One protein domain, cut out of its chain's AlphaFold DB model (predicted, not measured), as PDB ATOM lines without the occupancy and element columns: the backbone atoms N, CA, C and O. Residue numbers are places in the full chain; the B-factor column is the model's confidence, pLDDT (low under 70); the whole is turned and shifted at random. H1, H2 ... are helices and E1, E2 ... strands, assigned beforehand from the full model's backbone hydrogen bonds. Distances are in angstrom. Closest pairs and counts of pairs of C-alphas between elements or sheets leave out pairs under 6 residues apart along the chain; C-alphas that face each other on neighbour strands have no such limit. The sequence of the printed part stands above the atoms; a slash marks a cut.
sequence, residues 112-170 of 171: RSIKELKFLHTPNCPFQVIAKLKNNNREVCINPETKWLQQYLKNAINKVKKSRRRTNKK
ATOM      1  N   ARG A 112      -9.654 -22.085   5.805       81.12
ATOM      2  CA  ARG A 112      -9.556 -20.890   4.948       81.12
ATOM      3  C   ARG A 112     -10.907 -20.345   4.488       81.12
ATOM      4  O   ARG A 112     -11.012 -19.149   4.232       81.12
ATOM      5  N   SER A 113     -11.921 -21.198   4.365       82.06
ATOM      6  CA  SER A 113     -13.241 -20.783   3.899       82.06
ATOM      7  C   SER A 113     -14.144 -20.308   5.030       82.06
ATOM      8  O   SER A 113     -15.284 -19.968   4.749       82.06
ATOM      9  N   ILE A 114     -13.691 -20.290   6.285       85.19
ATOM     10  CA  ILE A 114     -14.533 -19.984   7.446       85.19
ATOM     11  C   ILE A 114     -14.388 -18.508   7.811       85.19
ATOM     12  O   ILE A 114     -13.285 -18.017   8.038       85.19
ATOM     13  N   LYS A 115     -15.519 -17.803   7.850       85.38
ATOM     14  CA  LYS A 115     -15.619 -16.402   8.269       85.38
ATOM     15  C   LYS A 115     -15.779 -16.298   9.783       85.38
ATOM     16  O   LYS A 115     -15.111 -15.484  10.406       85.38
ATOM     17  N   GLU A 116     -16.642 -17.134  10.350       82.88
ATOM     18  CA  GLU A 116     -16.997 -17.120  11.768       82.88
ATOM     19  C   GLU A 116     -17.452 -18.514  12.224       82.88
ATOM     20  O   GLU A 116     -17.994 -19.285  11.424       82.88
ATOM     21  N   LEU A 117     -17.223 -18.826  13.502       86.12
ATOM     22  CA  LEU A 117     -17.651 -20.059  14.162       86.12
ATOM     23  C   LEU A 117     -18.629 -19.723  15.289       86.12
ATOM     24  O   LEU A 117     -18.298 -18.942  16.177       86.12
ATOM     25  N   LYS A 118     -19.794 -20.366  15.272       86.44
ATOM     26  CA  LYS A 118     -20.805 -20.316  16.329       86.44
ATOM     27  C   LYS A 118     -20.823 -21.658  17.058       86.44
ATOM     28  O   LYS A 118     -20.897 -22.714  16.426       86.44
ATOM     29  N   PHE A 119     -20.762 -21.612  18.385       86.94
ATOM     30  CA  PHE A 119     -20.825 -22.791  19.248       86.94
ATOM     31  C   PHE A 119     -22.201 -22.846  19.899       86.94
ATOM     32  O   PHE A 119     -22.573 -21.924  20.624       86.94
ATOM     33  N   LEU A 120     -22.957 -23.909  19.627       83.56
ATOM     34  CA  LEU A 120     -24.295 -24.097  20.176       83.56
ATOM     35  C   LEU A 120     -24.273 -25.230  21.202       83.56
ATOM     36  O   LEU A 120     -23.875 -26.359  20.901       83.56
ATOM     37  N   HIS A 121     -24.714 -24.917  22.418       78.62
ATOM     38  CA  HIS A 121     -24.893 -25.888  23.487       78.62
ATOM     39  C   HIS A 121     -26.376 -25.961  23.842       78.62
ATOM     40  O   HIS A 121     -26.908 -25.078  24.512       78.62
ATOM     41  N   THR A 122     -27.047 -26.995  23.344       79.12
ATOM     42  CA  THR A 122     -28.467 -27.241  23.604       79.12
ATOM     43  C   THR A 122     -28.579 -28.434  24.552       79.12
ATOM     44  O   THR A 122     -28.023 -29.488  24.232       79.12
ATOM     45  N   PRO A 123     -29.273 -28.312  25.700       66.38
ATOM     46  CA  PRO A 123     -29.560 -29.469  26.541       66.38
ATOM     47  C   PRO A 123     -30.373 -30.461  25.698       66.38
ATOM     48  O   PRO A 123     -31.315 -30.044  25.033       66.38
ATOM     49  N   ASN A 124     -29.979 -31.737  25.675       70.25
ATOM     50  CA  ASN A 124     -30.497 -32.828  24.818       70.25
ATOM     51  C   ASN A 124     -29.817 -33.032  23.453       70.25
ATOM     52  O   ASN A 124     -30.137 -34.005  22.777       70.25
ATOM     53  N   CYS A 125     -28.851 -32.200  23.050       73.12
ATOM     54  CA  CYS A 125     -28.095 -32.433  21.817       73.12
ATOM     55  C   CYS A 125     -26.579 -32.477  22.048       73.12
ATOM     56  O   CYS A 125     -26.062 -31.789  22.933       73.12
ATOM     57  N   PRO A 126     -25.832 -33.230  21.217       78.06
ATOM     58  CA  PRO A 126     -24.379 -33.194  21.249       78.06
ATOM     59  C   PRO A 126     -23.870 -31.795  20.885       78.06
ATOM     60  O   PRO A 126     -24.560 -31.005  20.230       78.06
ATOM     61  N   PHE A 127     -22.646 -31.499  21.323       82.25
ATOM     62  CA  PHE A 127     -21.987 -30.221  21.080       82.25
ATOM     63  C   PHE A 127     -21.920 -29.922  19.579       82.25
ATOM     64  O   PHE A 127     -21.289 -30.654  18.814       82.25
ATOM     65  N   GLN A 128     -22.580 -28.844  19.161       84.25
ATOM     66  CA  GLN A 128     -22.717 -28.484  17.756       84.25
ATOM     67  C   GLN A 128     -21.901 -27.245  17.427       84.25
ATOM     68  O   GLN A 128     -21.876 -26.261  18.171       84.25
ATOM     69  N   VAL A 129     -21.248 -27.297  16.268       86.44
ATOM     70  CA  VAL A 129     -20.422 -26.211  15.750       86.44
ATOM     71  C   VAL A 129     -20.940 -25.826  14.378       86.44
ATOM     72  O   VAL A 129     -20.995 -26.652  13.469       86.44
ATOM     73  N   ILE A 130     -21.310 -24.561  14.220       87.81
ATOM     74  CA  ILE A 130     -21.810 -24.010  12.963       87.81
ATOM     75  C   ILE A 130     -20.762 -23.033  12.449       87.81
ATOM     76  O   ILE A 130     -20.338 -22.124  13.160       87.81
ATOM     77  N   ALA A 131     -20.339 -23.207  11.206       89.38
ATOM     78  CA  ALA A 131     -19.425 -22.301  10.538       89.38
ATOM     79  C   ALA A 131     -20.145 -21.524   9.446       89.38
ATOM     80  O   ALA A 131     -20.852 -22.095   8.616       89.38
ATOM     81  N   LYS A 132     -19.894 -20.219   9.404       88.75
ATOM     82  CA  LYS A 132     -20.311 -19.373   8.291       88.75
ATOM     83  C   LYS A 132     -19.187 -19.318   7.265       88.75
ATOM     84  O   LYS A 132     -18.080 -18.882   7.583       88.75
ATOM     85  N   LEU A 133     -19.442 -19.772   6.039       88.44
ATOM     86  CA  LEU A 133     -18.435 -19.772   4.977       88.44
ATOM     87  C   LEU A 133     -18.265 -18.378   4.354       88.44
ATOM     88  O   LEU A 133     -19.234 -17.664   4.136       88.44
ATOM     89  N   LYS A 134     -17.035 -18.007   3.995       85.69
ATOM     90  CA  LYS A 134     -16.689 -16.721   3.372       85.69
ATOM     91  C   LYS A 134     -17.145 -16.625   1.913       85.69
ATOM     92  O   LYS A 134     -17.566 -15.557   1.492       85.69
ATOM     93  N   ASN A 135     -17.083 -17.730   1.168       81.50
ATOM     94  CA  ASN A 135     -17.335 -17.740  -0.278       81.50
ATOM     95  C   ASN A 135     -18.818 -17.516  -0.619       81.50
ATOM     96  O   ASN A 135     -19.134 -16.738  -1.509       81.50
ATOM     97  N   ASN A 136     -19.727 -18.166   0.117       80.44
ATOM     98  CA  ASN A 136     -21.163 -18.157  -0.196       80.44
ATOM     99  C   ASN A 136     -22.028 -17.680   0.985       80.44
ATOM    100  O   ASN A 136     -23.245 -17.816   0.924       80.44
ATOM    101  N   ASN A 137     -21.427 -17.194   2.084       82.69
ATOM    102  CA  ASN A 137     -22.100 -16.819   3.345       82.69
ATOM    103  C   ASN A 137     -23.037 -17.892   3.936       82.69
ATOM    104  O   ASN A 137     -23.820 -17.594   4.836       82.69
ATOM    105  N   ARG A 138     -22.932 -19.139   3.463       85.38
ATOM    106  CA  ARG A 138     -23.742 -20.270   3.916       85.38
ATOM    107  C   ARG A 138     -23.307 -20.704   5.309       85.38
ATOM    108  O   ARG A 138     -22.107 -20.783   5.585       85.38
ATOM    109  N   GLU A 139     -24.285 -20.992   6.156       85.88
ATOM    110  CA  GLU A 139     -24.072 -21.587   7.471       85.88
ATOM    111  C   GLU A 139     -24.102 -23.110   7.335       85.88
ATOM    112  O   GLU A 139     -25.030 -23.680   6.763       85.88
ATOM    113  N   VAL A 140     -23.045 -23.763   7.804       86.62
ATOM    114  CA  VAL A 140     -22.845 -25.204   7.661       86.62
ATOM    115  C   VAL A 140     -22.408 -25.780   8.998       86.62
ATOM    116  O   VAL A 140     -21.540 -25.223   9.670       86.62
ATOM    117  N   CYS A 141     -22.980 -26.919   9.373       88.12
ATOM    118  CA  CYS A 141     -22.574 -27.655  10.562       88.12
ATOM    119  C   CYS A 141     -21.267 -28.417  10.325       88.12
ATOM    120  O   CYS A 141     -21.133 -29.152   9.346       88.12
ATOM    121  N   ILE A 142     -20.316 -28.269  11.242       88.12
ATOM    122  CA  ILE A 142     -19.015 -28.940  11.221       88.12
ATOM    123  C   ILE A 142     -18.973 -29.979  12.339       88.12
ATOM    124  O   ILE A 142     -19.460 -29.741  13.444       88.12
ATOM    125  N   ASN A 143     -18.357 -31.126  12.060       85.31
ATOM    126  CA  ASN A 143     -18.100 -32.133  13.081       85.31
ATOM    127  C   ASN A 143     -17.026 -31.635  14.086       85.31
ATOM    128  O   ASN A 143     -15.921 -31.273  13.655       85.31
ATOM    129  N   PRO A 144     -17.293 -31.631  15.408       81.75
ATOM    130  CA  PRO A 144     -16.317 -31.225  16.427       81.75
ATOM    131  C   PRO A 144     -15.018 -32.056  16.432       81.75
ATOM    132  O   PRO A 144     -13.999 -31.593  16.947       81.75
ATOM    133  N   GLU A 145     -15.008 -33.242  15.823       82.75
ATOM    134  CA  GLU A 145     -13.837 -34.127  15.727       82.75
ATOM    135  C   GLU A 145     -12.840 -33.737  14.623       82.75
ATOM    136  O   GLU A 145     -11.793 -34.364  14.447       82.75
ATOM    137  N   THR A 146     -13.120 -32.670  13.876       85.62
ATOM    138  CA  THR A 146     -12.255 -32.236  12.778       85.62
ATOM    139  C   THR A 146     -10.875 -31.789  13.293       85.62
ATOM    140  O   THR A 146     -10.769 -30.875  14.113       85.62
ATOM    141  N   LYS A 147      -9.787 -32.378  12.762       87.62
ATOM    142  CA  LYS A 147      -8.396 -32.172  13.238       87.62
ATOM    143  C   LYS A 147      -7.987 -30.700  13.382       87.62
ATOM    144  O   LYS A 147      -7.385 -30.314  14.384       87.62
ATOM    145  N   TRP A 148      -8.313 -29.860  12.394       87.38
ATOM    146  CA  TRP A 148      -7.953 -28.437  12.433       87.38
ATOM    147  C   TRP A 148      -8.740 -27.670  13.511       87.38
ATOM    148  O   TRP A 148      -8.186 -26.778  14.157       87.38
ATOM    149  N   LEU A 149     -10.004 -28.041  13.747       86.81
ATOM    150  CA  LEU A 149     -10.891 -27.398  14.718       86.81
ATOM    151  C   LEU A 149     -10.466 -27.727  16.152       86.81
ATOM    152  O   LEU A 149     -10.393 -26.836  16.999       86.81
ATOM    153  N   GLN A 150     -10.082 -28.978  16.407       89.31
ATOM    154  CA  GLN A 150      -9.509 -29.380  17.692       89.31
ATOM    155  C   GLN A 150      -8.232 -28.598  18.013       89.31
ATOM    156  O   GLN A 150      -8.051 -28.123  19.137       89.31
ATOM    157  N   GLN A 151      -7.351 -28.425  17.023       89.62
ATOM    158  CA  GLN A 151      -6.121 -27.662  17.208       89.62
ATOM    159  C   GLN A 151      -6.405 -26.176  17.459       89.62
ATOM    160  O   GLN A 151      -5.763 -25.551  18.307       89.62
ATOM    161  N   TYR A 152      -7.398 -25.614  16.768       87.50
ATOM    162  CA  TYR A 152      -7.852 -24.246  16.994       87.50
ATOM    163  C   TYR A 152      -8.358 -24.047  18.432       87.50
ATOM    164  O   TYR A 152      -7.897 -23.133  19.122       87.50
ATOM    165  N   LEU A 153      -9.219 -24.944  18.922       88.19
ATOM    166  CA  LEU A 153      -9.785 -24.867  20.270       88.19
ATOM    167  C   LEU A 153      -8.720 -25.051  21.367       88.19
ATOM    168  O   LEU A 153      -8.689 -24.286  22.332       88.19
ATOM    169  N   LYS A 154      -7.780 -25.992  21.197       90.62
ATOM    170  CA  LYS A 154      -6.648 -26.179  22.129       90.62
ATOM    171  C   LYS A 154      -5.802 -24.911  22.254       90.62
ATOM    172  O   LYS A 154      -5.463 -24.486  23.361       90.62
ATOM    173  N   ASN A 155      -5.494 -24.271  21.128       90.00
ATOM    174  CA  ASN A 155      -4.729 -23.027  21.111       90.00
ATOM    175  C   ASN A 155      -5.495 -21.869  21.767       90.00
ATOM    176  O   ASN A 155      -4.901 -21.098  22.525       90.00
ATOM    177  N   ALA A 156      -6.804 -21.774  21.514       89.38
ATOM    178  CA  ALA A 156      -7.692 -20.792  22.130       89.38
ATOM    179  C   ALA A 156      -7.677 -20.900  23.665       89.38
ATOM    180  O   ALA A 156      -7.361 -19.930  24.359       89.38
ATOM    181  N   ILE A 157      -7.914 -22.103  24.192       90.75
ATOM    182  CA  ILE A 157      -7.955 -22.374  25.637       90.75
ATOM    183  C   ILE A 157      -6.594 -22.093  26.285       90.75
ATOM    184  O   ILE A 157      -6.520 -21.439  27.329       90.75
ATOM    185  N   ASN A 158      -5.499 -22.520  25.651       93.44
ATOM    186  CA  ASN A 158      -4.150 -22.278  26.163       93.44
ATOM    187  C   ASN A 158      -3.818 -20.781  26.240       93.44
ATOM    188  O   ASN A 158      -3.194 -20.342  27.213       93.44
ATOM    189  N   LYS A 159      -4.271 -19.974  25.269       91.38
ATOM    190  CA  LYS A 159      -4.121 -18.512  25.324       91.38
ATOM    191  C   LYS A 159      -4.903 -17.899  26.482       91.38
ATOM    192  O   LYS A 159      -4.324 -17.111  27.230       91.38
ATOM    193  N   VAL A 160      -6.165 -18.288  26.675       90.69
ATOM    194  CA  VAL A 160      -7.004 -17.783  27.778       90.69
ATOM    195  C   VAL A 160      -6.403 -18.156  29.136       90.69
ATOM    196  O   VAL A 160      -6.235 -17.291  29.996       90.69
ATOM    197  N   LYS A 161      -5.972 -19.411  29.314       91.69
ATOM    198  CA  LYS A 161      -5.324 -19.884  30.549       91.69
ATOM    199  C   LYS A 161      -4.029 -19.125  30.849       91.69
ATOM    200  O   LYS A 161      -3.794 -18.736  31.993       91.69
ATOM    201  N   LYS A 162      -3.193 -18.882  29.831       89.81
ATOM    202  CA  LYS A 162      -1.953 -18.104  29.976       89.81
ATOM    203  C   LYS A 162      -2.240 -16.639  30.309       89.81
ATOM    204  O   LYS A 162      -1.534 -16.072  31.138       89.81
ATOM    205  N   SER A 163      -3.271 -16.050  29.700       89.88
ATOM    206  CA  SER A 163      -3.724 -14.691  30.013       89.88
ATOM    207  C   SER A 163      -4.172 -14.585  31.473       89.88
ATOM    208  O   SER A 163      -3.614 -13.783  32.216       89.88
ATOM    209  N   ARG A 164      -5.053 -15.490  31.931       89.19
ATOM    210  CA  ARG A 164      -5.555 -15.527  33.316       89.19
ATOM    211  C   ARG A 164      -4.445 -15.699  34.358       89.19
ATOM    212  O   ARG A 164      -4.482 -15.073  35.410       89.19
ATOM    213  N   ARG A 165      -3.432 -16.523  34.068       87.38
ATOM    214  CA  ARG A 165      -2.254 -16.673  34.944       87.38
ATOM    215  C   ARG A 165      -1.435 -15.387  35.057       87.38
ATOM    216  O   ARG A 165      -0.885 -15.119  36.116       87.38
ATOM    217  N   ARG A 166      -1.339 -14.599  33.982       85.06
ATOM    218  CA  ARG A 166      -0.629 -13.310  34.001       85.06
ATOM    219  C   ARG A 166      -1.395 -12.247  34.785       85.06
ATOM    220  O   ARG A 166      -0.746 -11.463  35.462       85.06
ATOM    221  N   THR A 167      -2.727 -12.230  34.718       85.56
ATOM    222  CA  THR A 167      -3.549 -11.341  35.553       85.56
ATOM    223  C   THR A 167      -3.483 -11.723  37.028       85.56
ATOM    224  O   THR A 167      -3.292 -10.842  37.850       85.56
ATOM    225  N   ASN A 168      -3.529 -13.018  37.366       81.25
ATOM    226  CA  ASN A 168      -3.448 -13.470  38.763       81.25
ATOM    227  C   ASN A 168      -2.048 -13.302  39.395       81.25
ATOM    228  O   ASN A 168      -1.920 -13.294  40.602       81.25
ATOM    229  N   LYS A 169      -0.981 -13.169  38.592       79.31
ATOM    230  CA  LYS A 169       0.376 -12.872  39.094       79.31
ATOM    231  C   LYS A 169       0.618 -11.369  39.339       79.31
ATOM    232  O   LYS A 169       1.672 -10.999  39.840       79.31
ATOM    233  N   LYS A 170      -0.305 -10.508  38.902       71.00
ATOM    234  CA  LYS A 170      -0.232  -9.046  39.069       71.00
ATOM    235  C   LYS A 170      -1.136  -8.522  40.194       71.00
ATOM    236  O   LYS A 170      -1.088  -7.325  40.451       71.00
TER     237      LYS A 170
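AT A GLANCE: This is residues 112 to 170 of the 171 residues of the protein "C-X-C motif chemokine 12" of Cynoglossus semilaevis (UniProt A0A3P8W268). Look for a small twisted sheet of three strands and one long helix that leaves it as an arm, with residues 154 to 170 sticking out into the open, of which 154 to 168 belong to H1. The sheet's faces are not covered by the helix, and residues 121 to 127 carry the hairpin of E1 and E2 on past the end of the sheet. The printed part has 59 residues with three named strands and one named helix, in the order E1, E2, E3, H1; the sheet's order is E1, E2, E3, antiparallel throughout, and the class is mixed, helices and strands. The whole is loose, with a radius of gyration of the C-alphas of 14.6 A, and spans 45 by 31 by 19 A, the arm making much of the length.

IN THESE COORDINATES: Find C-alpha 114 at (-14.533, -19.984, 7.446); there strand E1 begins, and it runs through residues 114 to 120 for 16.6 A. Go on to residues 128 to 133 and you meet E2, 16.0 A long. Next comes the short strand E3, residues 139 to 142, 9.7 A long. Then find C-alpha 147 at (-8.396, -32.172, 13.238), where H1 begins; it takes residues 147 to 168 and ends 32.0 A away, at C-alpha 168, (-3.448, -13.470, 38.763).

HOW THE PARTS SIT: Begin at E1, an edge strand, which forms a hairpin with E2. The two are antiparallel, with 158 degrees between their directions; the C-alphas of Leu 117 and Ala 131 face each other at 4.6 A, and N 118 and O 130 are within hydrogen-bond range at 2.8 A. E2, the inner strand, forms a second hairpin with the other edge strand, E3, antiparallel at 134 degrees. Look there at the C-alphas of Ile 130 and Cys 141, which face each other at 4.4 A, and at N 131 and O 140, 2.8 A apart and within hydrogen-bond range. E1, E2 and E3 form a meander, each strand the antiparallel neighbour of the one before. The sheet is only just strongly twisted, its C-alphas lying up to 4.2 A off the best plane. H1 is not on the sheet, with 3 pairs of C-alphas within 10 A, and it is apart from E1 and E2. In H1 every O i to N i+4 pair is within hydrogen-bond range.

THE WHOLE: The two C-alphas farthest apart are those of Asn 136 and Lys 170, at 45.4 A. Without residues 154 to 170, the body has 42 residues and spans 32 by 21 by 12 A. The printed part has no cut. The links E2 to E3 and E3 to H1 are tight, and E1 to E2 is short. The mean pLDDT of the printed part is 85.0, and one printed residue, Pro 123, is under 70.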